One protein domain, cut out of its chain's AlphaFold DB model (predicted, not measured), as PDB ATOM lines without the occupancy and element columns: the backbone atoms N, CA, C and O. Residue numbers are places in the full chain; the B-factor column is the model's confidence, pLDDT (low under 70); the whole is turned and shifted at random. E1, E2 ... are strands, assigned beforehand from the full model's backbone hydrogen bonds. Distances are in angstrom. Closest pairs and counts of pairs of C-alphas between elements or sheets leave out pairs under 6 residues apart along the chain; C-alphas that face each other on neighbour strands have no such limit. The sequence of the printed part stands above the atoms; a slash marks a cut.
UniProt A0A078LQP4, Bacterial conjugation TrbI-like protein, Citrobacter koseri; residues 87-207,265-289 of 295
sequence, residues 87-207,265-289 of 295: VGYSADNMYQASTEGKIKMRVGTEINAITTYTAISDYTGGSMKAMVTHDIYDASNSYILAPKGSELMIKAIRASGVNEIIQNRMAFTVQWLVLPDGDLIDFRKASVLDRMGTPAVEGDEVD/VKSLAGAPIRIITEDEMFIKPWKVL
ATOM      1  N   VAL A  87      -9.306 -22.380   1.122       88.75
ATOM      2  CA  VAL A  87      -8.247 -21.647   0.417       88.75
ATOM      3  C   VAL A  87      -7.182 -21.053   1.328       88.75
ATOM      4  O   VAL A  87      -6.125 -20.648   0.825       88.75
ATOM      5  N   GLY A  88      -7.402 -21.068   2.646       87.19
ATOM      6  CA  GLY A  88      -6.414 -20.633   3.627       87.19
ATOM      7  C   GLY A  88      -6.492 -21.359   4.968       87.19
ATOM      8  O   GLY A  88      -7.559 -21.815   5.377       87.19
ATOM      9  N   TYR A  89      -5.343 -21.473   5.630       88.06
ATOM     10  CA  TYR A  89      -5.167 -22.172   6.906       88.06
ATOM     11  C   TYR A  89      -3.966 -21.617   7.686       88.06
ATOM     12  O   TYR A  89      -3.118 -20.918   7.127       88.06
ATOM     13  N   SER A  90      -3.902 -21.915   8.983       86.25
ATOM     14  CA  SER A  90      -2.798 -21.535   9.871       86.25
ATOM     15  C   SER A  90      -1.499 -22.299   9.579       86.25
ATOM     16  O   SER A  90      -1.499 -23.331   8.903       86.25
ATOM     17  N   ALA A  91      -0.374 -21.775  10.069       83.06
ATOM     18  CA  ALA A  91       0.970 -22.286   9.801       83.06
ATOM     19  C   ALA A  91       1.212 -23.720  10.287       83.06
ATOM     20  O   ALA A  91       1.987 -24.452   9.675       83.06
ATOM     21  N   ASP A  92       0.510 -24.149  11.333       79.25
ATOM     22  CA  ASP A  92       0.502 -25.542  11.786       79.25
ATOM     23  C   ASP A  92      -0.036 -26.530  10.743       79.25
ATOM     24  O   ASP A  92       0.203 -27.730  10.868       79.25
ATOM     25  N   ASN A  93      -0.742 -26.021   9.726       76.38
ATOM     26  CA  ASN A  93      -1.164 -26.739   8.537       76.38
ATOM     27  C   ASN A  93      -1.754 -28.111   8.879       76.38
ATOM     28  O   ASN A  93      -1.264 -29.151   8.433       76.38
ATOM     29  N   MET A  94      -2.832 -28.110   9.670       75.50
ATOM     30  CA  MET A  94      -3.527 -29.332  10.106       75.50
ATOM     31  C   MET A  94      -3.927 -30.258   8.940       75.50
ATOM     32  O   MET A  94      -4.155 -31.449   9.139       75.50
ATOM     33  N   TYR A  95      -4.002 -29.714   7.724       77.50
ATOM     34  CA  TYR A  95      -4.352 -30.423   6.495       77.50
ATOM     35  C   TYR A  95      -3.157 -31.014   5.732       77.50
ATOM     36  O   TYR A  95      -3.365 -31.682   4.720       77.50
ATOM     37  N   GLN A  96      -1.918 -30.748   6.169       75.81
ATOM     38  CA  GLN A  96      -0.677 -31.117   5.468       75.81
ATOM     39  C   GLN A  96      -0.671 -30.668   3.994       75.81
ATOM     40  O   GLN A  96      -0.200 -31.366   3.098       75.81
ATOM     41  N   ALA A  97      -1.244 -29.497   3.730       78.12
ATOM     42  CA  ALA A  97      -1.488 -28.980   2.394       78.12
ATOM     43  C   ALA A  97      -0.343 -28.102   1.883       78.12
ATOM     44  O   ALA A  97       0.312 -27.404   2.659       78.12
ATOM     45  N   SER A  98      -0.118 -28.084   0.567       77.25
ATOM     46  CA  SER A  98       0.903 -27.213  -0.021       77.25
ATOM     47  C   SER A  98       0.533 -25.736   0.139       77.25
ATOM     48  O   SER A  98      -0.546 -25.305  -0.273       77.25
ATOM     49  N   THR A  99       1.446 -24.956   0.716       79.50
ATOM     50  CA  THR A  99       1.355 -23.489   0.822       79.50
ATOM     51  C   THR A  99       1.769 -22.778  -0.468       79.50
ATOM     52  O   THR A  99       1.769 -21.549  -0.526       79.50
ATOM     53  N   GLU A 100       2.109 -23.526  -1.515       79.00
ATOM     54  CA  GLU A 100       2.497 -22.985  -2.811       79.00
ATOM     55  C   GLU A 100       1.368 -22.130  -3.414       79.00
ATOM     56  O   GLU A 100       0.196 -22.512  -3.423       79.00
ATOM     57  N   GLY A 101       1.713 -20.920  -3.863       81.50
ATOM     58  CA  GLY A 101       0.749 -19.935  -4.369       81.50
ATOM     59  C   GLY A 101      -0.105 -19.238  -3.299       81.50
ATOM     60  O   GLY A 101      -0.984 -18.450  -3.651       81.50
ATOM     61  N   LYS A 102       0.132 -19.494  -2.004       88.81
ATOM     62  CA  LYS A 102      -0.508 -18.768  -0.898       88.81
ATOM     63  C   LYS A 102       0.395 -17.665  -0.369       88.81
ATOM     64  O   LYS A 102       1.619 -17.769  -0.389       88.81
ATOM     65  N   ILE A 103      -0.232 -16.618   0.144       91.88
ATOM     66  CA  ILE A 103       0.432 -15.453   0.712       91.88
ATOM     67  C   ILE A 103       0.222 -15.458   2.221       91.88
ATOM     68  O   ILE A 103      -0.807 -15.899   2.738       91.88
ATOM     69  N   LYS A 104       1.243 -14.989   2.932       91.88
ATOM     70  CA  LYS A 104       1.271 -14.933   4.385       91.88
ATOM     71  C   LYS A 104       0.461 -13.749   4.915       91.88
ATOM     72  O   LYS A 104       0.695 -12.603   4.529       91.88
ATOM     73  N   MET A 105      -0.422 -14.025   5.864       91.31
ATOM     74  CA  MET A 105      -1.023 -13.047   6.764       91.31
ATOM     75  C   MET A 105      -0.213 -12.989   8.063       91.31
ATOM     76  O   MET A 105       0.269 -14.014   8.552       91.31
ATOM     77  N   ARG A 106      -0.041 -11.786   8.618       89.62
ATOM     78  CA  ARG A 106       0.703 -11.585   9.869       89.62
ATOM     79  C   ARG A 106      -0.041 -12.196  11.058       89.62
ATOM     80  O   ARG A 106      -1.269 -12.131  11.129       89.62
ATOM     81  N   VAL A 107       0.725 -12.709  12.015       88.69
ATOM     82  CA  VAL A 107       0.225 -12.949  13.372       88.69
ATOM     83  C   VAL A 107      -0.192 -11.620  14.007       88.69
ATOM     84  O   VAL A 107       0.420 -10.582  13.738       88.69
ATOM     85  N   GLY A 108      -1.246 -11.637  14.815       83.38
ATOM     86  CA  GLY A 108      -1.782 -10.443  15.460       83.38
ATOM     87  C   GLY A 108      -2.584  -9.535  14.525       83.38
ATOM     88  O   GLY A 108      -2.817  -8.378  14.865       83.38
ATOM     89  N   THR A 109      -2.993 -10.018  13.346       87.12
ATOM     90  CA  THR A 109      -3.851  -9.234  12.447       87.12
ATOM     91  C   THR A 109      -5.228  -9.085  13.085       87.12
ATOM     92  O   THR A 109      -5.872 -10.082  13.407       87.12
ATOM     93  N   GLU A 110      -5.673  -7.840  13.265       88.56
ATOM     94  CA  GLU A 110      -6.978  -7.514  13.836       88.56
ATOM     95  C   GLU A 110      -8.042  -7.406  12.738       88.56
ATOM     96  O   GLU A 110      -7.890  -6.675  11.757       88.56
ATOM     97  N   ILE A 111      -9.142  -8.129  12.921       88.75
ATOM     98  CA  ILE A 111     -10.273  -8.189  12.001       88.75
ATOM     99  C   ILE A 111     -11.493  -7.617  12.712       88.75
ATOM    100  O   ILE A 111     -12.000  -8.188  13.677       88.75
ATOM    101  N   ASN A 112     -11.987  -6.495  12.199       90.56
ATOM    102  CA  ASN A 112     -13.192  -5.850  12.707       90.56
ATOM    103  C   ASN A 112     -14.433  -6.462  12.058       90.56
ATOM    104  O   ASN A 112     -14.594  -6.393  10.832       90.56
ATOM    105  N   ALA A 113     -15.348  -6.990  12.865       88.19
ATOM    106  CA  ALA A 113     -16.592  -7.578  12.388       88.19
ATOM    107  C   ALA A 113     -17.803  -7.123  13.209       88.19
ATOM    108  O   ALA A 113     -17.673  -6.597  14.311       88.19
ATOM    109  N   ILE A 114     -18.997  -7.307  12.657       87.25
ATOM    110  CA  ILE A 114     -20.267  -6.985  13.312       87.25
ATOM    111  C   ILE A 114     -21.135  -8.234  13.333       87.25
ATOM    112  O   ILE A 114     -21.323  -8.883  12.309       87.25
ATOM    113  N   THR A 115     -21.681  -8.569  14.494       85.31
ATOM    114  CA  THR A 115     -22.528  -9.753  14.665       85.31
ATOM    115  C   THR A 115     -23.873  -9.583  13.951       85.31
ATOM    116  O   THR A 115     -24.504  -8.538  14.076       85.31
ATOM    117  N   THR A 116     -24.362 -10.605  13.245       83.94
ATOM    118  CA  THR A 116     -25.649 -10.545  12.516       83.94
ATOM    119  C   THR A 116     -26.846 -10.977  13.372       83.94
ATOM    120  O   THR A 116     -27.971 -10.554  13.122       83.94
ATOM    121  N   TYR A 117     -26.620 -11.810  14.391       79.12
ATOM    122  CA  TYR A 117     -27.670 -12.395  15.233       79.12
ATOM    123  C   TYR A 117     -27.453 -12.097  16.718       79.12
ATOM    124  O   TYR A 117     -26.324 -11.922  17.165       79.12
ATOM    125  N   THR A 118     -28.535 -12.088  17.494       71.38
ATOM    126  CA  THR A 118     -28.467 -11.949  18.953       71.38
ATOM    127  C   THR A 118     -28.006 -13.262  19.588       71.38
ATOM    128  O   THR A 118     -28.607 -14.309  19.350       71.38
ATOM    129  N   ALA A 119     -26.969 -13.200  20.422       67.12
ATOM    130  CA  ALA A 119     -26.476 -14.319  21.218       67.12
ATOM    131  C   ALA A 119     -26.996 -14.233  22.656       67.12
ATOM    132  O   ALA A 119     -27.064 -13.149  23.236       67.12
ATOM    133  N   ILE A 120     -27.326 -15.380  23.246       64.56
ATOM    134  CA  ILE A 120     -27.816 -15.481  24.624       64.56
ATOM    135  C   ILE A 120     -27.021 -16.584  25.325       64.56
ATOM    136  O   ILE A 120     -26.952 -17.705  24.820       64.56
ATOM    137  N   SER A 121     -26.456 -16.292  26.500       64.06
ATOM    138  CA  SER A 121     -25.598 -17.220  27.255       64.06
ATOM    139  C   SER A 121     -26.287 -18.514  27.690       64.06
ATOM    140  O   SER A 121     -25.609 -19.478  28.028       64.06
ATOM    141  N   ASP A 122     -27.618 -18.529  27.712       59.41
ATOM    142  CA  ASP A 122     -28.417 -19.697  28.099       59.41
ATOM    143  C   ASP A 122     -28.619 -20.666  26.923       59.41
ATOM    144  O   ASP A 122     -28.906 -21.843  27.127       59.41
ATOM    145  N   TYR A 123     -28.407 -20.190  25.691       60.44
ATOM    146  CA  TYR A 123     -28.473 -20.969  24.457       60.44
ATOM    147  C   TYR A 123     -27.071 -21.138  23.866       60.44
ATOM    148  O   TYR A 123     -26.731 -20.610  22.806       60.44
ATOM    149  N   THR A 124     -26.220 -21.867  24.583       62.41
ATOM    150  CA  THR A 124     -24.831 -22.103  24.166       62.41
ATOM    151  C   THR A 124     -24.719 -23.153  23.074       62.41
ATOM    152  O   THR A 124     -25.477 -24.120  23.057       62.41
ATOM    153  N   GLY A 125     -23.737 -22.986  22.184       62.09
ATOM    154  CA  GLY A 125     -23.477 -23.916  21.080       62.09
ATOM    155  C   GLY A 125     -24.185 -23.569  19.767       62.09
ATOM    156  O   GLY A 125     -23.919 -24.213  18.749       62.09
ATOM    157  N   GLY A 126     -25.028 -22.530  19.748       71.56
ATOM    158  CA  GLY A 126     -25.583 -21.984  18.513       71.56
ATOM    159  C   GLY A 126     -24.478 -21.438  17.603       71.56
ATOM    160  O   GLY A 126     -23.628 -20.662  18.042       71.56
ATOM    161  N   SER A 127     -24.482 -21.857  16.334       79.31
ATOM    162  CA  SER A 127     -23.628 -21.242  15.314       79.31
ATOM    163  C   SER A 127     -24.271 -19.942  14.848       79.31
ATOM    164  O   SER A 127     -25.469 -19.892  14.575       79.31
ATOM    165  N   MET A 128     -23.470 -18.895  14.764       83.69
ATOM    166  CA  MET A 128     -23.871 -17.546  14.402       83.69
ATOM    167  C   MET A 128     -22.951 -17.005  13.312       83.69
ATOM    168  O   MET A 128     -21.894 -17.567  13.021       83.69
ATOM    169  N   LYS A 129     -23.357 -15.876  12.734       88.25
ATOM    170  CA  LYS A 129     -22.592 -15.156  11.725       88.25
ATOM    171  C   LYS A 129     -22.190 -13.774  12.223       88.25
ATOM    172  O   LYS A 129     -22.968 -13.120  12.923       88.25
ATOM    173  N   ALA A 130     -21.013 -13.332  11.808       89.06
ATOM    174  CA  ALA A 130     -20.581 -11.946  11.888       89.06
ATOM    175  C   ALA A 130     -20.034 -11.497  10.531       89.06
ATOM    176  O   ALA A 130     -19.423 -12.281   9.818       89.06
ATOM    177  N   MET A 131     -20.253 -10.246  10.155       92.50
ATOM    178  CA  MET A 131     -19.807  -9.692   8.882       92.50
ATOM    179  C   MET A 131     -18.538  -8.872   9.074       92.50
ATOM    180  O   MET A 131     -18.497  -7.979   9.922       92.50
ATOM    181  N   VAL A 132     -17.518  -9.143   8.266       93.25
ATOM    182  CA  VAL A 132     -16.272  -8.374   8.246       93.25
ATOM    183  C   VAL A 132     -16.533  -6.975   7.689       93.25
ATOM    184  O   VAL A 132     -17.129  -6.808   6.626       93.25
ATOM    185  N   THR A 133     -16.063  -5.952   8.400       91.50
ATOM    186  CA  THR A 133     -16.329  -4.538   8.067       91.50
ATOM    187  C   THR A 133     -15.256  -3.893   7.190       91.50
ATOM    188  O   THR A 133     -15.549  -2.929   6.488       91.50
ATOM    189  N   HIS A 134     -14.030  -4.421   7.212       91.62
ATOM    190  CA  HIS A 134     -12.864  -3.876   6.510       91.62
ATOM    191  C   HIS A 134     -12.133  -4.974   5.737       91.62
ATOM    192  O   HIS A 134     -12.144  -6.129   6.152       91.62
ATOM    193  N   ASP A 135     -11.479  -4.611   4.634       93.06
ATOM    194  CA  ASP A 135     -10.670  -5.554   3.862       93.06
ATOM    195  C   ASP A 135      -9.499  -6.078   4.708       93.06
ATOM    196  O   ASP A 135      -8.843  -5.322   5.430       93.06
ATOM    197  N   ILE A 136      -9.245  -7.382   4.618       92.50
ATOM    198  CA  ILE A 136      -8.138  -8.058   5.291       92.50
ATOM    199  C   ILE A 136      -6.963  -8.131   4.323       92.50
ATOM    200  O   ILE A 136      -7.104  -8.619   3.199       92.50
ATOM    201  N   TYR A 137      -5.800  -7.680   4.779       92.69
ATOM    202  CA  TYR A 137      -4.595  -7.559   3.964       92.69
ATOM    203  C   TYR A 137      -3.536  -8.600   4.316       92.69
ATOM    204  O   TYR A 137      -3.524  -9.180   5.404       92.69
ATOM    205  N   ASP A 138      -2.614  -8.812   3.386       92.88
ATOM    206  CA  ASP A 138      -1.449  -9.652   3.599       92.88
ATOM    207  C   ASP A 138      -0.334  -8.965   4.411       92.88
ATOM    208  O   ASP A 138      -0.371  -7.778   4.748       92.88
ATOM    209  N   ALA A 139       0.724  -9.722   4.707       90.06
ATOM    210  CA  ALA A 139       1.891  -9.216   5.416       90.06
ATOM    211  C   ALA A 139       2.657  -8.108   4.664       90.06
ATOM    212  O   ALA A 139       3.439  -7.390   5.279       90.06
ATOM    213  N   SER A 140       2.464  -7.932   3.360       89.19
ATOM    214  CA  SER A 140       3.081  -6.831   2.610       89.19
ATOM    215  C   SER A 140       2.128  -5.667   2.320       89.19
ATOM    216  O   SER A 140       2.588  -4.642   1.829       89.19
ATOM    217  N   ASN A 141       0.835  -5.782   2.656       89.56
ATOM    218  CA  ASN A 141      -0.223  -4.860   2.218       89.56
ATOM    219  C   ASN A 141      -0.236  -4.643   0.690       89.56
ATOM    220  O   ASN A 141      -0.452  -3.532   0.210       89.56
ATOM    221  N   SER A 142       0.011  -5.704  -0.077       89.94
ATOM    222  CA  SER A 142      -0.058  -5.715  -1.544       89.94
ATOM    223  C   SER A 142      -1.281  -6.474  -2.066       89.94
ATOM    224  O   SER A 142      -1.728  -6.233  -3.190       89.94
ATOM    225  N   TYR A 143      -1.849  -7.364  -1.251       92.00
ATOM    226  CA  TYR A 143      -2.969  -8.224  -1.617       92.00
ATOM    227  C   TYR A 143      -4.083  -8.137  -0.577       92.00
ATOM    228  O   TYR A 143      -3.838  -8.109   0.630       92.00
ATOM    229  N   ILE A 144      -5.321  -8.146  -1.062       92.88
ATOM    230  CA  ILE A 144      -6.502  -8.416  -0.246       92.88
ATOM    231  C   ILE A 144      -6.607  -9.937  -0.123       92.88
ATOM    232  O   ILE A 144      -6.571 -10.649  -1.130       92.88
ATOM    233  N   LEU A 145      -6.712 -10.433   1.106       93.00
ATOM    234  CA  LEU A 145      -6.901 -11.852   1.415       93.00
ATOM    235  C   LEU A 145      -8.379 -12.192   1.600       93.00
ATOM    236  O   LEU A 145      -8.824 -13.246   1.161       93.00
ATOM    237  N   ALA A 146      -9.144 -11.282   2.203       94.00
ATOM    238  CA  ALA A 146     -10.594 -11.378   2.282       94.00
ATOM    239  C   ALA A 146     -11.214  -9.976   2.216       94.00
ATOM    240  O   ALA A 146     -10.790  -9.091   2.963       94.00
ATOM    241  N   PRO A 147     -12.194  -9.739   1.335       94.38
ATOM    242  CA  PRO A 147     -12.830  -8.435   1.217       94.38
ATOM    243  C   PRO A 147     -13.814  -8.175   2.366       94.38
ATOM    244  O   PRO A 147     -14.340  -9.101   2.996       94.38
ATOM    245  N   LYS A 148     -14.138  -6.901   2.589       93.00
ATOM    246  CA  LYS A 148     -15.273  -6.487   3.417       93.00
ATOM    247  C   LYS A 148     -16.556  -7.178   2.947       93.00
ATOM    248  O   LYS A 148     -16.759  -7.403   1.754       93.00
ATOM    249  N   GLY A 149     -17.435  -7.495   3.888       89.69
ATOM    250  CA  GLY A 149     -18.648  -8.272   3.632       89.69
ATOM    251  C   GLY A 149     -18.454  -9.788   3.696       89.69
ATOM    252  O   GLY A 149     -19.449 -10.503   3.673       89.69
ATOM    253  N   SER A 150     -17.216 -10.285   3.831       93.00
ATOM    254  CA  SER A 150     -16.970 -11.701   4.138       93.00
ATOM    255  C   SER A 150     -17.646 -12.096   5.459       93.00
ATOM    256  O   SER A 150     -17.720 -11.291   6.394       93.00
ATOM    257  N   GLU A 151     -18.140 -13.330   5.553       92.81
ATOM    258  CA  GLU A 151     -18.906 -13.808   6.709       92.81
ATOM    259  C   GLU A 151     -18.056 -14.707   7.612       92.81
ATOM    260  O   GLU A 151     -17.528 -15.729   7.194       92.81
ATOM    261  N   LEU A 152     -17.961 -14.373   8.891       90.56
ATOM    262  CA  LEU A 152     -17.353 -15.192   9.929       90.56
ATOM    263  C   LEU A 152     -18.395 -16.107  10.563       90.56
ATOM    264  O   LEU A 152     -19.419 -15.644  11.066       90.56
ATOM    265  N   MET A 153     -18.094 -17.400  10.608       89.50
ATOM    266  CA  MET A 153     -18.850 -18.396  11.359       89.50
ATOM    267  C   MET A 153     -18.315 -18.474  12.785       89.50
ATOM    268  O   MET A 153     -17.229 -19.015  13.029       89.50
ATOM    269  N   ILE A 154     -19.104 -17.963  13.725       86.38
ATOM    270  CA  ILE A 154     -18.769 -17.906  15.148       86.38
ATOM    271  C   ILE A 154     -19.696 -18.804  15.972       86.38
ATOM    272  O   ILE A 154     -20.814 -19.113  15.563       86.38
ATOM    273  N   LYS A 155     -19.242 -19.242  17.143       80.50
ATOM    274  CA  LYS A 155     -20.042 -19.983  18.123       80.50
ATOM    275  C   LYS A 155     -19.992 -19.273  19.462       80.50
ATOM    276  O   LYS A 155     -18.913 -18.912  19.927       80.50
ATOM    277  N   ALA A 156     -21.154 -19.112  20.084       75.00
ATOM    278  CA  ALA A 156     -21.243 -18.629  21.454       75.00
ATOM    279  C   ALA A 156     -20.923 -19.773  22.427       75.00
ATOM    280  O   ALA A 156     -21.568 -20.830  22.404       75.00
ATOM    281  N   ILE A 157     -19.939 -19.546  23.290       69.81
ATOM    282  CA  ILE A 157     -19.573 -20.430  24.393       69.81
ATOM    283  C   ILE A 157     -19.712 -19.674  25.719       69.81
ATOM    284  O   ILE A 157     -19.565 -18.451  25.784       69.81
ATOM    285  N   ARG A 158     -20.003 -20.402  26.799       66.31
ATOM    286  CA  ARG A 158     -19.921 -19.824  28.148       66.31
ATOM    287  C   ARG A 158     -18.445 -19.627  28.461       66.31
ATOM    288  O   ARG A 158     -17.666 -20.556  28.250       66.31
ATOM    289  N   ALA A 159     -18.058 -18.449  28.939       60.22
ATOM    290  CA  ALA A 159     -16.707 -18.272  29.449       60.22
ATOM    291  C   ALA A 159     -16.588 -19.089  30.742       60.22
ATOM    292  O   ALA A 159     -17.260 -18.774  31.723       60.22
ATOM    293  N   SER A 160     -15.790 -20.159  30.728       47.22
ATOM    294  CA  SER A 160     -15.566 -20.975  31.917       47.22
ATOM    295  C   SER A 160     -14.393 -20.441  32.743       47.22
ATOM    296  O   SER A 160     -13.339 -20.091  32.211       47.22
ATOM    297  N   GLY A 161     -14.575 -20.333  34.056       46.34
ATOM    298  CA  GLY A 161     -13.602 -19.779  34.991       46.34
ATOM    299  C   GLY A 161     -14.048 -19.913  36.448       46.34
ATOM    300  O   GLY A 161     -15.229 -19.949  36.764       46.34
ATOM    301  N   VAL A 162     -13.087 -19.923  37.375       40.62
ATOM    302  CA  VAL A 162     -13.316 -20.112  38.829       40.62
ATOM    303  C   VAL A 162     -14.274 -19.060  39.436       40.62
ATOM    304  O   VAL A 162     -14.859 -19.284  40.491       40.62
ATOM    305  N   ASN A 163     -14.502 -17.943  38.732       42.59
ATOM    306  CA  ASN A 163     -15.420 -16.857  39.098       42.59
ATOM    307  C   ASN A 163     -16.779 -16.870  38.351       42.59
ATOM    308  O   ASN A 163     -17.505 -15.876  38.423       42.59
ATOM    309  N   GLU A 164     -17.146 -17.962  37.666       47.69
ATOM    310  CA  GLU A 164     -18.414 -18.139  36.914       47.69
ATOM    311  C   GLU A 164     -19.673 -17.731  37.700       47.69
ATOM    312  O   GLU A 164     -20.635 -17.220  37.131       47.69
ATOM    313  N   ILE A 165     -19.655 -17.909  39.022       41.75
ATOM    314  CA  ILE A 165     -20.780 -17.601  39.919       41.75
ATOM    315  C   ILE A 165     -20.968 -16.077  40.101       41.75
ATOM    316  O   ILE A 165     -22.064 -15.621  40.417       41.75
ATOM    317  N   ILE A 166     -19.915 -15.275  39.888       40.66
ATOM    318  CA  ILE A 166     -19.893 -13.825  40.163       40.66
ATOM    319  C   ILE A 166     -19.894 -12.997  38.867       40.66
ATOM    320  O   ILE A 166     -20.440 -11.891  38.839       40.66
ATOM    321  N   GLN A 167     -19.301 -13.511  37.785       45.94
ATOM    322  CA  GLN A 167     -19.196 -12.817  36.499       45.94
ATOM    323  C   GLN A 167     -19.597 -13.752  35.355       45.94
ATOM    324  O   GLN A 167     -18.751 -14.447  34.798       45.94
ATOM    325  N   ASN A 168     -20.881 -13.751  34.973       55.72
ATOM    326  CA  ASN A 168     -21.272 -14.396  33.722       55.72
ATOM    327  C   ASN A 168     -20.696 -13.576  32.558       55.72
ATOM    328  O   ASN A 168     -20.952 -12.375  32.457       55.72
ATOM    329  N   ARG A 169     -19.888 -14.211  31.710       62.03
ATOM    330  CA  ARG A 169     -19.325 -13.622  30.492       62.03
ATOM    331  C   ARG A 169     -19.553 -14.597  29.344       62.03
ATOM    332  O   ARG A 169     -19.458 -15.812  29.517       62.03
ATOM    333  N   MET A 170     -19.858 -14.064  28.170       65.69
ATOM    334  CA  MET A 170     -20.003 -14.860  26.959       65.69
ATOM    335  C   MET A 170     -18.718 -14.727  26.150       65.69
ATOM    336  O   MET A 170     -18.210 -13.625  25.968       65.69
ATOM    337  N   ALA A 171     -18.171 -15.843  25.687       71.38
ATOM    338  CA  ALA A 171     -17.041 -15.836  24.770       71.38
ATOM    339  C   ALA A 171     -17.502 -16.344  23.406       71.38
ATOM    340  O   ALA A 171     -18.457 -17.118  23.294       71.38
ATOM    341  N   PHE A 172     -16.825 -15.893  22.359       77.31
ATOM    342  CA  PHE A 172     -17.057 -16.377  21.009       77.31
ATOM    343  C   PHE A 172     -15.830 -17.141  20.540       77.31
ATOM    344  O   PHE A 172     -14.697 -16.757  20.816       77.31
ATOM    345  N   THR A 173     -16.055 -18.220  19.806       83.06
ATOM    346  CA  THR A 173     -15.009 -18.875  19.023       83.06
ATOM    347  C   THR A 173     -15.331 -18.704  17.555       83.06
ATOM    348  O   THR A 173     -16.498 -18.705  17.165       83.06
ATOM    349  N   VAL A 174     -14.308 -18.541  16.729       87.88
ATOM    350  CA  VAL A 174     -14.442 -18.472  15.275       87.88
ATOM    351  C   VAL A 174     -13.938 -19.781  14.679       87.88
ATOM    352  O   VAL A 174     -12.967 -20.355  15.158       87.88
ATOM    353  N   GLN A 175     -14.631 -20.296  13.665       86.25
ATOM    354  CA  GLN A 175     -14.218 -21.522  12.973       86.25
ATOM    355  C   GLN A 175     -13.817 -21.242  11.529       86.25
ATOM    356  O   GLN A 175     -12.773 -21.701  11.080       86.25
ATOM    357  N   TRP A 176     -14.642 -20.485  10.806       90.44
ATOM    358  CA  TRP A 176     -14.472 -20.266   9.374       90.44
ATOM    359  C   TRP A 176     -14.695 -18.804   9.026       90.44
ATOM    360  O   TRP A 176     -15.597 -18.172   9.576       90.44
ATOM    361  N   LEU A 177     -13.921 -18.306   8.072       92.62
ATOM    362  CA  LEU A 177     -14.238 -17.105   7.314       92.62
ATOM    363  C   LEU A 177     -14.681 -17.536   5.914       92.62
ATOM    364  O   LEU A 177     -13.957 -18.251   5.228       92.62
ATOM    365  N   VAL A 178     -15.877 -17.123   5.521       92.69
ATOM    366  CA  VAL A 178     -16.508 -17.404   4.234       92.69
ATOM    367  C   VAL A 178     -16.313 -16.189   3.337       92.69
ATOM    368  O   VAL A 178     -16.758 -15.084   3.664       92.69
ATOM    369  N   LEU A 179     -15.630 -16.396   2.219       93.75
ATOM    370  CA  LEU A 179     -15.417 -15.390   1.189       93.75
ATOM    371  C   LEU A 179     -16.692 -15.195   0.347       93.75
ATOM    372  O   LEU A 179     -17.551 -16.079   0.309       93.75
ATOM    373  N   PRO A 180     -16.842 -14.059  -0.361       91.31
ATOM    374  CA  PRO A 180     -18.033 -13.800  -1.175       91.31
ATOM    375  C   PRO A 180     -18.274 -14.779  -2.336       91.31
ATOM    376  O   PRO A 180     -19.395 -14.848  -2.832       91.31
ATOM    377  N   ASP A 181     -17.259 -15.520  -2.789       88.88
ATOM    378  CA  ASP A 181     -17.390 -16.594  -3.790       88.88
ATOM    379  C   ASP A 181     -17.767 -17.957  -3.185       88.88
ATOM    380  O   ASP A 181     -18.064 -18.894  -3.927       88.88
ATOM    381  N   GLY A 182     -17.791 -18.066  -1.853       87.25
ATOM    382  CA  GLY A 182     -18.054 -19.301  -1.121       87.25
ATOM    383  C   GLY A 182     -16.802 -20.076  -0.707       87.25
ATOM    384  O   GLY A 182     -16.942 -21.091  -0.019       87.25
ATOM    385  N   ASP A 183     -15.603 -19.607  -1.065       90.69
ATOM    386  CA  ASP A 183     -14.361 -20.194  -0.568       90.69
ATOM    387  C   ASP A 183     -14.216 -19.943   0.948       90.69
ATOM    388  O   ASP A 183     -14.722 -18.976   1.522       90.69
ATOM    389  N   LEU A 184     -13.531 -20.855   1.629       90.50
ATOM    390  CA  LEU A 184     -13.429 -20.912   3.082       90.50
ATOM    391  C   LEU A 184     -11.989 -20.695   3.541       90.50
ATOM    392  O   LEU A 184     -11.038 -21.221   2.962       90.50
ATOM    393  N   ILE A 185     -11.816 -19.981   4.644       89.94
ATOM    394  CA  ILE A 185     -10.533 -19.839   5.332       89.94
ATOM    395  C   ILE A 185     -10.702 -20.357   6.758       89.94
ATOM    396  O   ILE A 185     -11.665 -20.011   7.447       89.94
ATOM    397  N   ASP A 186      -9.776 -21.207   7.198       90.12
ATOM    398  CA  ASP A 186      -9.800 -21.783   8.540       90.12
ATOM    399  C   ASP A 186      -9.309 -20.772   9.579       90.12
ATOM    400  O   ASP A 186      -8.150 -20.363   9.552       90.12
ATOM    401  N   PHE A 187     -10.192 -20.388  10.497       87.44
ATOM    402  CA  PHE A 187      -9.919 -19.433  11.572       87.44
ATOM    403  C   PHE A 187     -10.004 -20.074  12.961       87.44
ATOM    404  O   PHE A 187     -10.013 -19.359  13.956       87.44
ATOM    405  N   ARG A 188     -10.021 -21.410  13.071       83.06
ATOM    406  CA  ARG A 188     -10.178 -22.119  14.359       83.06
ATOM    407  C   ARG A 188      -9.164 -21.759  15.446       83.06
ATOM    408  O   ARG A 188      -9.441 -21.999  16.617       83.06
ATOM    409  N   LYS A 189      -8.005 -21.219  15.068       81.44
ATOM    410  CA  LYS A 189      -6.955 -20.756  15.986       81.44
ATOM    411  C   LYS A 189      -7.006 -19.269  16.323       81.44
ATOM    412  O   LYS A 189      -6.169 -18.793  17.074       81.44
ATOM    413  N   ALA A 190      -7.916 -18.511  15.730       81.31
ATOM    414  CA  ALA A 190      -8.036 -17.099  16.041       81.31
ATOM    415  C   ALA A 190      -8.861 -16.902  17.317       81.31
ATOM    416  O   ALA A 190      -9.871 -17.581  17.529       81.31
ATOM    417  N   SER A 191      -8.461 -15.938  18.145       77.12
ATOM    418  CA  SER A 191      -9.250 -15.522  19.304       77.12
ATOM    419  C   SER A 191     -10.232 -14.430  18.914       77.12
ATOM    420  O   SER A 191      -9.923 -13.525  18.137       77.12
ATOM    421  N   VAL A 192     -11.421 -14.487  19.509       72.12
ATOM    422  CA  VAL A 192     -12.404 -13.405  19.426       72.12
ATOM    423  C   VAL A 192     -12.289 -12.543  20.679       72.12
ATOM    424  O   VAL A 192     -12.289 -13.048  21.799       72.12
ATOM    425  N   LEU A 193     -12.197 -11.237  20.475       66.12
ATOM    426  CA  LEU A 193     -12.130 -10.208  21.496       66.12
ATOM    427  C   LEU A 193     -13.385  -9.326  21.459       66.12
ATOM    428  O   LEU A 193     -14.014  -9.115  20.417       66.12
ATOM    429  N   ASP A 194     -13.704  -8.765  22.617       62.06
ATOM    430  CA  ASP A 194     -14.732  -7.742  22.784       62.06
ATOM    431  C   ASP A 194     -14.275  -6.351  22.300       62.06
ATOM    432  O   ASP A 194     -13.091  -6.114  22.052       62.06
ATOM    433  N   ARG A 195     -15.202  -5.382  22.258       50.06
ATOM    434  CA  ARG A 195     -14.976  -3.944  22.032       50.06
ATOM    435  C   ARG A 195     -13.819  -3.364  22.841       50.06
ATOM    436  O   ARG A 195     -13.161  -2.450  22.350       50.06
ATOM    437  N   MET A 196     -13.588  -3.877  24.051       47.19
ATOM    438  CA  MET A 196     -12.526  -3.427  24.961       47.19
ATOM    439  C   MET A 196     -11.208  -4.209  24.814       47.19
ATOM    440  O   MET A 196     -10.264  -3.946  25.553       47.19
ATOM    441  N   GLY A 197     -11.117  -5.164  23.879       47.25
ATOM    442  CA  GLY A 197      -9.922  -5.994  23.669       47.25
ATOM    443  C   GLY A 197      -9.772  -7.151  24.664       47.25
ATOM    444  O   GLY A 197      -8.727  -7.795  24.711       47.25
ATOM    445  N   THR A 198     -10.803  -7.434  25.462       49.75
ATOM    446  CA  THR A 198     -10.824  -8.562  26.404       49.75
ATOM    447  C   THR A 198     -11.239  -9.845  25.668       49.75
ATOM    448  O   THR A 198     -12.176  -9.788  24.871       49.75
ATOM    449  N   PRO A 199     -10.635 -11.020  25.946       51.06
ATOM    450  CA  PRO A 199     -10.987 -12.305  25.311       51.06
ATOM    451  C   PRO A 199     -12.388 -12.850  25.656       51.06
ATOM    452  O   PRO A 199     -12.734 -13.971  25.294       51.06
ATOM    453  N   ALA A 200     -13.203 -12.075  26.365       52.16
ATOM    454  CA  ALA A 200     -14.588 -12.388  26.676       52.16
ATOM    455  C   ALA A 200     -15.431 -11.133  26.456       52.16
ATOM    456  O   ALA A 200     -15.018 -10.046  26.865       52.16
ATOM    457  N   VAL A 201     -16.597 -11.304  25.832       50.03
ATOM    458  CA  VAL A 201     -17.542 -10.224  25.552       50.03
ATOM    459  C   VAL A 201     -18.311  -9.877  26.817       50.03
ATOM    460  O   VAL A 201     -18.979 -10.728  27.419       50.03
ATOM    461  N   GLU A 202     -18.186  -8.623  27.237       50.47
ATOM    462  CA  GLU A 202     -19.001  -8.024  28.279       50.47
ATOM    463  C   GLU A 202     -20.381  -7.758  27.665       50.47
ATOM    464  O   GLU A 202     -20.547  -6.945  26.760       50.47
ATOM    465  N   GLY A 203     -21.381  -8.543  28.070       51.25
ATOM    466  CA  GLY A 203     -22.735  -8.370  27.556       51.25
ATOM    467  C   GLY A 203     -23.323  -7.036  27.990       51.25
ATOM    468  O   GLY A 203     -23.348  -6.745  29.184       51.25
ATOM    469  N   ASP A 204     -23.835  -6.277  27.025       46.34
ATOM    470  CA  ASP A 204     -24.351  -4.913  27.214       46.34
ATOM    471  C   ASP A 204     -25.641  -4.855  28.063       46.34
ATOM    472  O   ASP A 204     -26.057  -3.797  28.515       46.34
ATOM    473  N   GLU A 205     -26.258  -5.996  28.378       42.62
ATOM    474  CA  GLU A 205     -27.350  -6.081  29.349       42.62
ATOM    475  C   GLU A 205     -27.172  -7.339  30.207       42.62
ATOM    476  O   GLU A 205     -27.545  -8.455  29.830       42.62
ATOM    477  N   VAL A 206     -26.565  -7.174  31.384       43.50
ATOM    478  CA  VAL A 206     -26.614  -8.200  32.430       43.50
ATOM    479  C   VAL A 206     -27.993  -8.103  33.077       43.50
ATOM    480  O   VAL A 206     -28.213  -7.247  33.936       43.50
ATOM    481  N   ASP A 207     -28.916  -8.984  32.689       40.31
ATOM    482  CA  ASP A 207     -30.216  -9.162  33.350       40.31
ATOM    483  C   ASP A 207     -29.975  -9.776  34.743       40.31
ATOM    484  O   ASP A 207     -30.168 -10.971  34.995       40.31
ATOM    485  N   VAL A 265     -26.569 -13.501  30.169       62.44
ATOM    486  CA  VAL A 265     -25.883 -12.470  29.380       62.44
ATOM    487  C   VAL A 265     -26.390 -12.513  27.944       62.44
ATOM    488  O   VAL A 265     -26.422 -13.578  27.321       62.44
ATOM    489  N   LYS A 266     -26.773 -11.353  27.410       62.34
ATOM    490  CA  LYS A 266     -27.233 -11.193  26.026       62.34
ATOM    491  C   LYS A 266     -26.256 -10.292  25.265       62.34
ATOM    492  O   LYS A 266     -25.842  -9.258  25.776       62.34
ATOM    493  N   SER A 267     -25.895 -10.684  24.045       66.00
ATOM    494  CA  SER A 267     -25.200  -9.828  23.076       66.00
ATOM    495  C   SER A 267     -26.134  -9.593  21.906       66.00
ATOM    496  O   SER A 267     -26.531 -10.540  21.229       66.00
ATOM    497  N   LEU A 268     -26.491  -8.336  21.674       71.06
ATOM    498  CA  LEU A 268     -27.429  -7.958  20.626       71.06
ATOM    499  C   LEU A 268     -26.840  -8.189  19.227       71.06
ATOM    500  O   LEU A 268     -25.626  -8.115  19.015       71.06
ATOM    501  N   ALA A 269     -27.720  -8.437  18.257       76.25
ATOM    502  CA  ALA A 269     -27.367  -8.306  16.850       76.25
ATOM    503  C   ALA A 269     -26.836  -6.887  16.573       76.25
ATOM    504  O   ALA A 269     -27.302  -5.909  17.153       76.25
ATOM    505  N   GLY A 270     -25.852  -6.772  15.686       77.19
ATOM    506  CA  GLY A 270     -25.177  -5.513  15.379       77.19
ATOM    507  C   GLY A 270     -24.027  -5.156  16.326       77.19
ATOM    508  O   GLY A 270     -23.395  -4.120  16.132       77.19
ATOM    509  N   ALA A 271     -23.715  -5.991  17.323       79.88
ATOM    510  CA  ALA A 271     -22.583  -5.745  18.212       79.88
ATOM    511  C   ALA A 271     -21.239  -5.875  17.460       79.88
ATOM    512  O   ALA A 271     -21.016  -6.899  16.795       79.88
ATOM    513  N   PRO A 272     -20.342  -4.871  17.552       81.62
ATOM    514  CA  PRO A 272     -19.013  -4.958  16.967       81.62
ATOM    515  C   PRO A 272     -18.136  -5.907  17.788       81.62
ATOM    516  O   PRO A 272     -18.044  -5.781  19.008       81.62
ATOM    517  N   ILE A 273     -17.469  -6.825  17.099       83.44
ATOM    518  CA  ILE A 273     -16.516  -7.786  17.650       83.44
ATOM    519  C   ILE A 273     -15.182  -7.652  16.919       83.44
ATOM    520  O   ILE A 273     -15.124  -7.233  15.758       83.44
ATOM    521  N   ARG A 274     -14.099  -8.025  17.597       85.00
ATOM    522  CA  ARG A 274     -12.749  -8.027  17.028       85.00
ATOM    523  C   ARG A 274     -12.228  -9.451  17.027       85.00
ATOM    524  O   ARG A 274     -12.454 -10.186  17.976       85.00
ATOM    525  N   ILE A 275     -11.558  -9.865  15.967       86.44
ATOM    526  CA  ILE A 275     -10.916 -11.178  15.888       86.44
ATOM    527  C   ILE A 275      -9.429 -10.936  15.685       86.44
ATOM    528  O   ILE A 275      -9.058 -10.130  14.836       86.44
ATOM    529  N   ILE A 276      -8.586 -11.613  16.457       87.31
ATOM    530  CA  ILE A 276      -7.132 -11.542  16.314       87.31
ATOM    531  C   ILE A 276      -6.599 -12.916  15.938       87.31
ATOM    532  O   ILE A 276      -6.985 -13.937  16.507       87.31
ATOM    533  N   THR A 277      -5.691 -12.942  14.970       87.06
ATOM    534  CA  THR A 277      -4.976 -14.166  14.614       87.06
ATOM    535  C   THR A 277      -3.850 -14.453  15.598       87.06
ATOM    536  O   THR A 277      -2.958 -13.633  15.796       87.06
ATOM    537  N   GLU A 278      -3.876 -15.632  16.219       83.88
ATOM    538  CA  GLU A 278      -2.838 -16.057  17.173       83.88
ATOM    539  C   GLU A 278      -1.603 -16.650  16.488       83.88
ATOM    540  O   GLU A 278      -0.531 -16.714  17.081       83.88
ATOM    541  N   ASP A 279      -1.749 -17.064  15.231       84.56
ATOM    542  CA  ASP A 279      -0.705 -17.707  14.446       84.56
ATOM    543  C   ASP A 279      -0.622 -17.070  13.053       84.56
ATOM    544  O   ASP A 279      -1.519 -16.343  12.606       84.56
ATOM    545  N   GLU A 280       0.472 -17.345  12.356       88.62
ATOM    546  CA  GLU A 280       0.616 -16.990  10.952       88.62
ATOM    547  C   GLU A 280      -0.369 -17.809  10.110       88.62
ATOM    548  O   GLU A 280      -0.631 -18.982  10.382       88.62
ATOM    549  N   MET A 281      -0.919 -17.198   9.062       89.75
ATOM    550  CA  MET A 281      -1.860 -17.872   8.165       89.75
ATOM    551  C   MET A 281      -1.394 -17.766   6.721       89.75
ATOM    552  O   MET A 281      -0.883 -16.732   6.299       89.75
ATOM    553  N   PHE A 282      -1.602 -18.829   5.952       92.31
ATOM    554  CA  PHE A 282      -1.317 -18.884   4.525       92.31
ATOM    555  C   PHE A 282      -2.635 -18.937   3.767       92.31
ATOM    556  O   PHE A 282      -3.396 -19.893   3.905       92.31
ATOM    557  N   ILE A 283      -2.913 -17.905   2.972       92.19
ATOM    558  CA  ILE A 283      -4.204 -17.708   2.306       92.19
ATOM    559  C   ILE A 283      -3.965 -17.429   0.821       92.19
ATOM    560  O   ILE A 283      -3.021 -16.732   0.450       92.19
ATOM    561  N   LYS A 284      -4.798 -17.994  -0.055       92.44
ATOM    562  CA  LYS A 284      -4.792 -17.643  -1.482       92.44
ATOM    563  C   LYS A 284      -5.171 -16.156  -1.650       92.44
ATOM    564  O   LYS A 284      -6.162 -15.743  -1.056       92.44
ATOM    565  N   PRO A 285      -4.437 -15.354  -2.445       92.44
ATOM    566  CA  PRO A 285      -4.824 -13.968  -2.704       92.44
ATOM    567  C   PRO A 285      -6.219 -13.884  -3.323       92.44
ATOM    568  O   PRO A 285      -6.509 -14.598  -4.283       92.44
ATOM    569  N   TRP A 286      -7.044 -12.974  -2.805       90.38
ATOM    570  CA  TRP A 286      -8.342 -12.641  -3.387       90.38
ATOM    571  C   TRP A 286      -8.190 -11.681  -4.564       90.38
ATOM    572  O   TRP A 286      -8.707 -11.912  -5.653       90.38
ATOM    573  N   LYS A 287      -7.475 -10.576  -4.325       90.00
ATOM    574  CA  LYS A 287      -7.271  -9.501  -5.296       90.00
ATOM    575  C   LYS A 287      -5.971  -8.754  -5.008       90.00
ATOM    576  O   LYS A 287      -5.585  -8.608  -3.848       90.00
ATOM    577  N   VAL A 288      -5.318  -8.238  -6.047       89.81
ATOM    578  CA  VAL A 288      -4.174  -7.329  -5.897       89.81
ATOM    579  C   VAL A 288      -4.675  -5.909  -5.628       89.81
ATOM    580  O   VAL A 288      -5.543  -5.403  -6.340       89.81
ATOM    581  N   LEU A 289      -4.113  -5.228  -4.627       82.25
ATOM    582  CA  LEU A 289      -4.520  -3.857  -4.288       82.25
ATOM    583  C   LEU A 289      -4.310  -2.871  -5.443       82.25
ATOM    584  O   LEU A 289      -5.122  -1.970  -5.660       82.25
TER     585      LEU A 289
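What this domain is: This is residues 87 to 207 and 265 to 289 of the 295 residues of the protein "Bacterial conjugation TrbI-like protein" of Citrobacter koseri (UniProt A0A078LQP4). One seven-stranded sheet curls back on itself like part of a barrel, E8, E7 and E6 facing E3, E12 and E9 across the fold, and the small sheet E1 E13 E2 packs on it at one end. The short strands E10 and E11 and the loop of residues 159 to 169 lie toward the other end. The printed part has 146 residues, no named helix and thirteen strands, E1 to E13 in order along the chain; the large sheet runs E8 E7 E6 E4 E3 E12 E9, and both it and the small sheet are antiparallel. The class is all strand, though under half of the residues, 62 of 146, are in named elements. The whole is compact, with a radius of gyration of the C-alphas of 15.7 A, but elongated, spanning 49 by 27 by 24 A.

How they stand to each other: E1, residues 87 to 90, and E2, residues 103 to 105, are the edge strands beside E13, residues 281 to 283; N 89 and O 282 are 3.0 A apart, N 103 and O 283 2.8 A. E3, residues 110 to 115, and E4, residues 127 to 132, form a hairpin, with N 131 and O 114 2.8 A apart. E5, residues 143 to 146, pairs with no named strand, and is near E2. E6, residues 151 to 158, E7, residues 170 to 178, and E8, residues 184 to 186, form a meander, each strand the antiparallel neighbour of the one before; N 153 and O 176 are 2.8 A apart, N 177 and O 185 2.9 A. E6 also neighbours E4, with N 152 and O 130 2.7 A apart. E12, residues 272 to 277, neighbours E3 and E9, residues 190 to 193; N 113 and O 273 are 2.9 A apart, N 193 and O 274 2.7 A. This strongly twisted sheet is a folded sheet, bent into two leaves with E4 as the hinge; the closest C-alphas of E7 and E9, Phe 172 and Val 192, are 5.7 A apart. The two sheets form a sandwich, face to face, their facing parts 9.0 A centre to centre. E10, residues 205 to 207, and E11, residues 265 to 267, meet only at a point.

Where its parts are: E1 begins at C-alpha 87, (-8.247, -21.647, 0.417). E3 is 15.7 A long, E4 16.4 A, E6 22.3 A and E12 17.0 A. E7, 23.1 A, begins at (-20.003, -14.860, 26.959) and bends by 60 degrees at residue 175. E13 ends at C-alpha 283, (-4.204, -17.708, 2.306).

The domain as a whole: The two C-alphas farthest apart, Glu 100 and Asp 207, are 50.7 A apart. Residues 208 to 264 are not printed; C-alphas 207 and 265 are 6.7 A apart across the cut. The links E1 to E2, E3 to E4, E6 to E7 and E9 to E10 are long. The model's pLDDT is under 70 in residues 119 to 125, 157 to 170, 193 to 207 and 265 to 267.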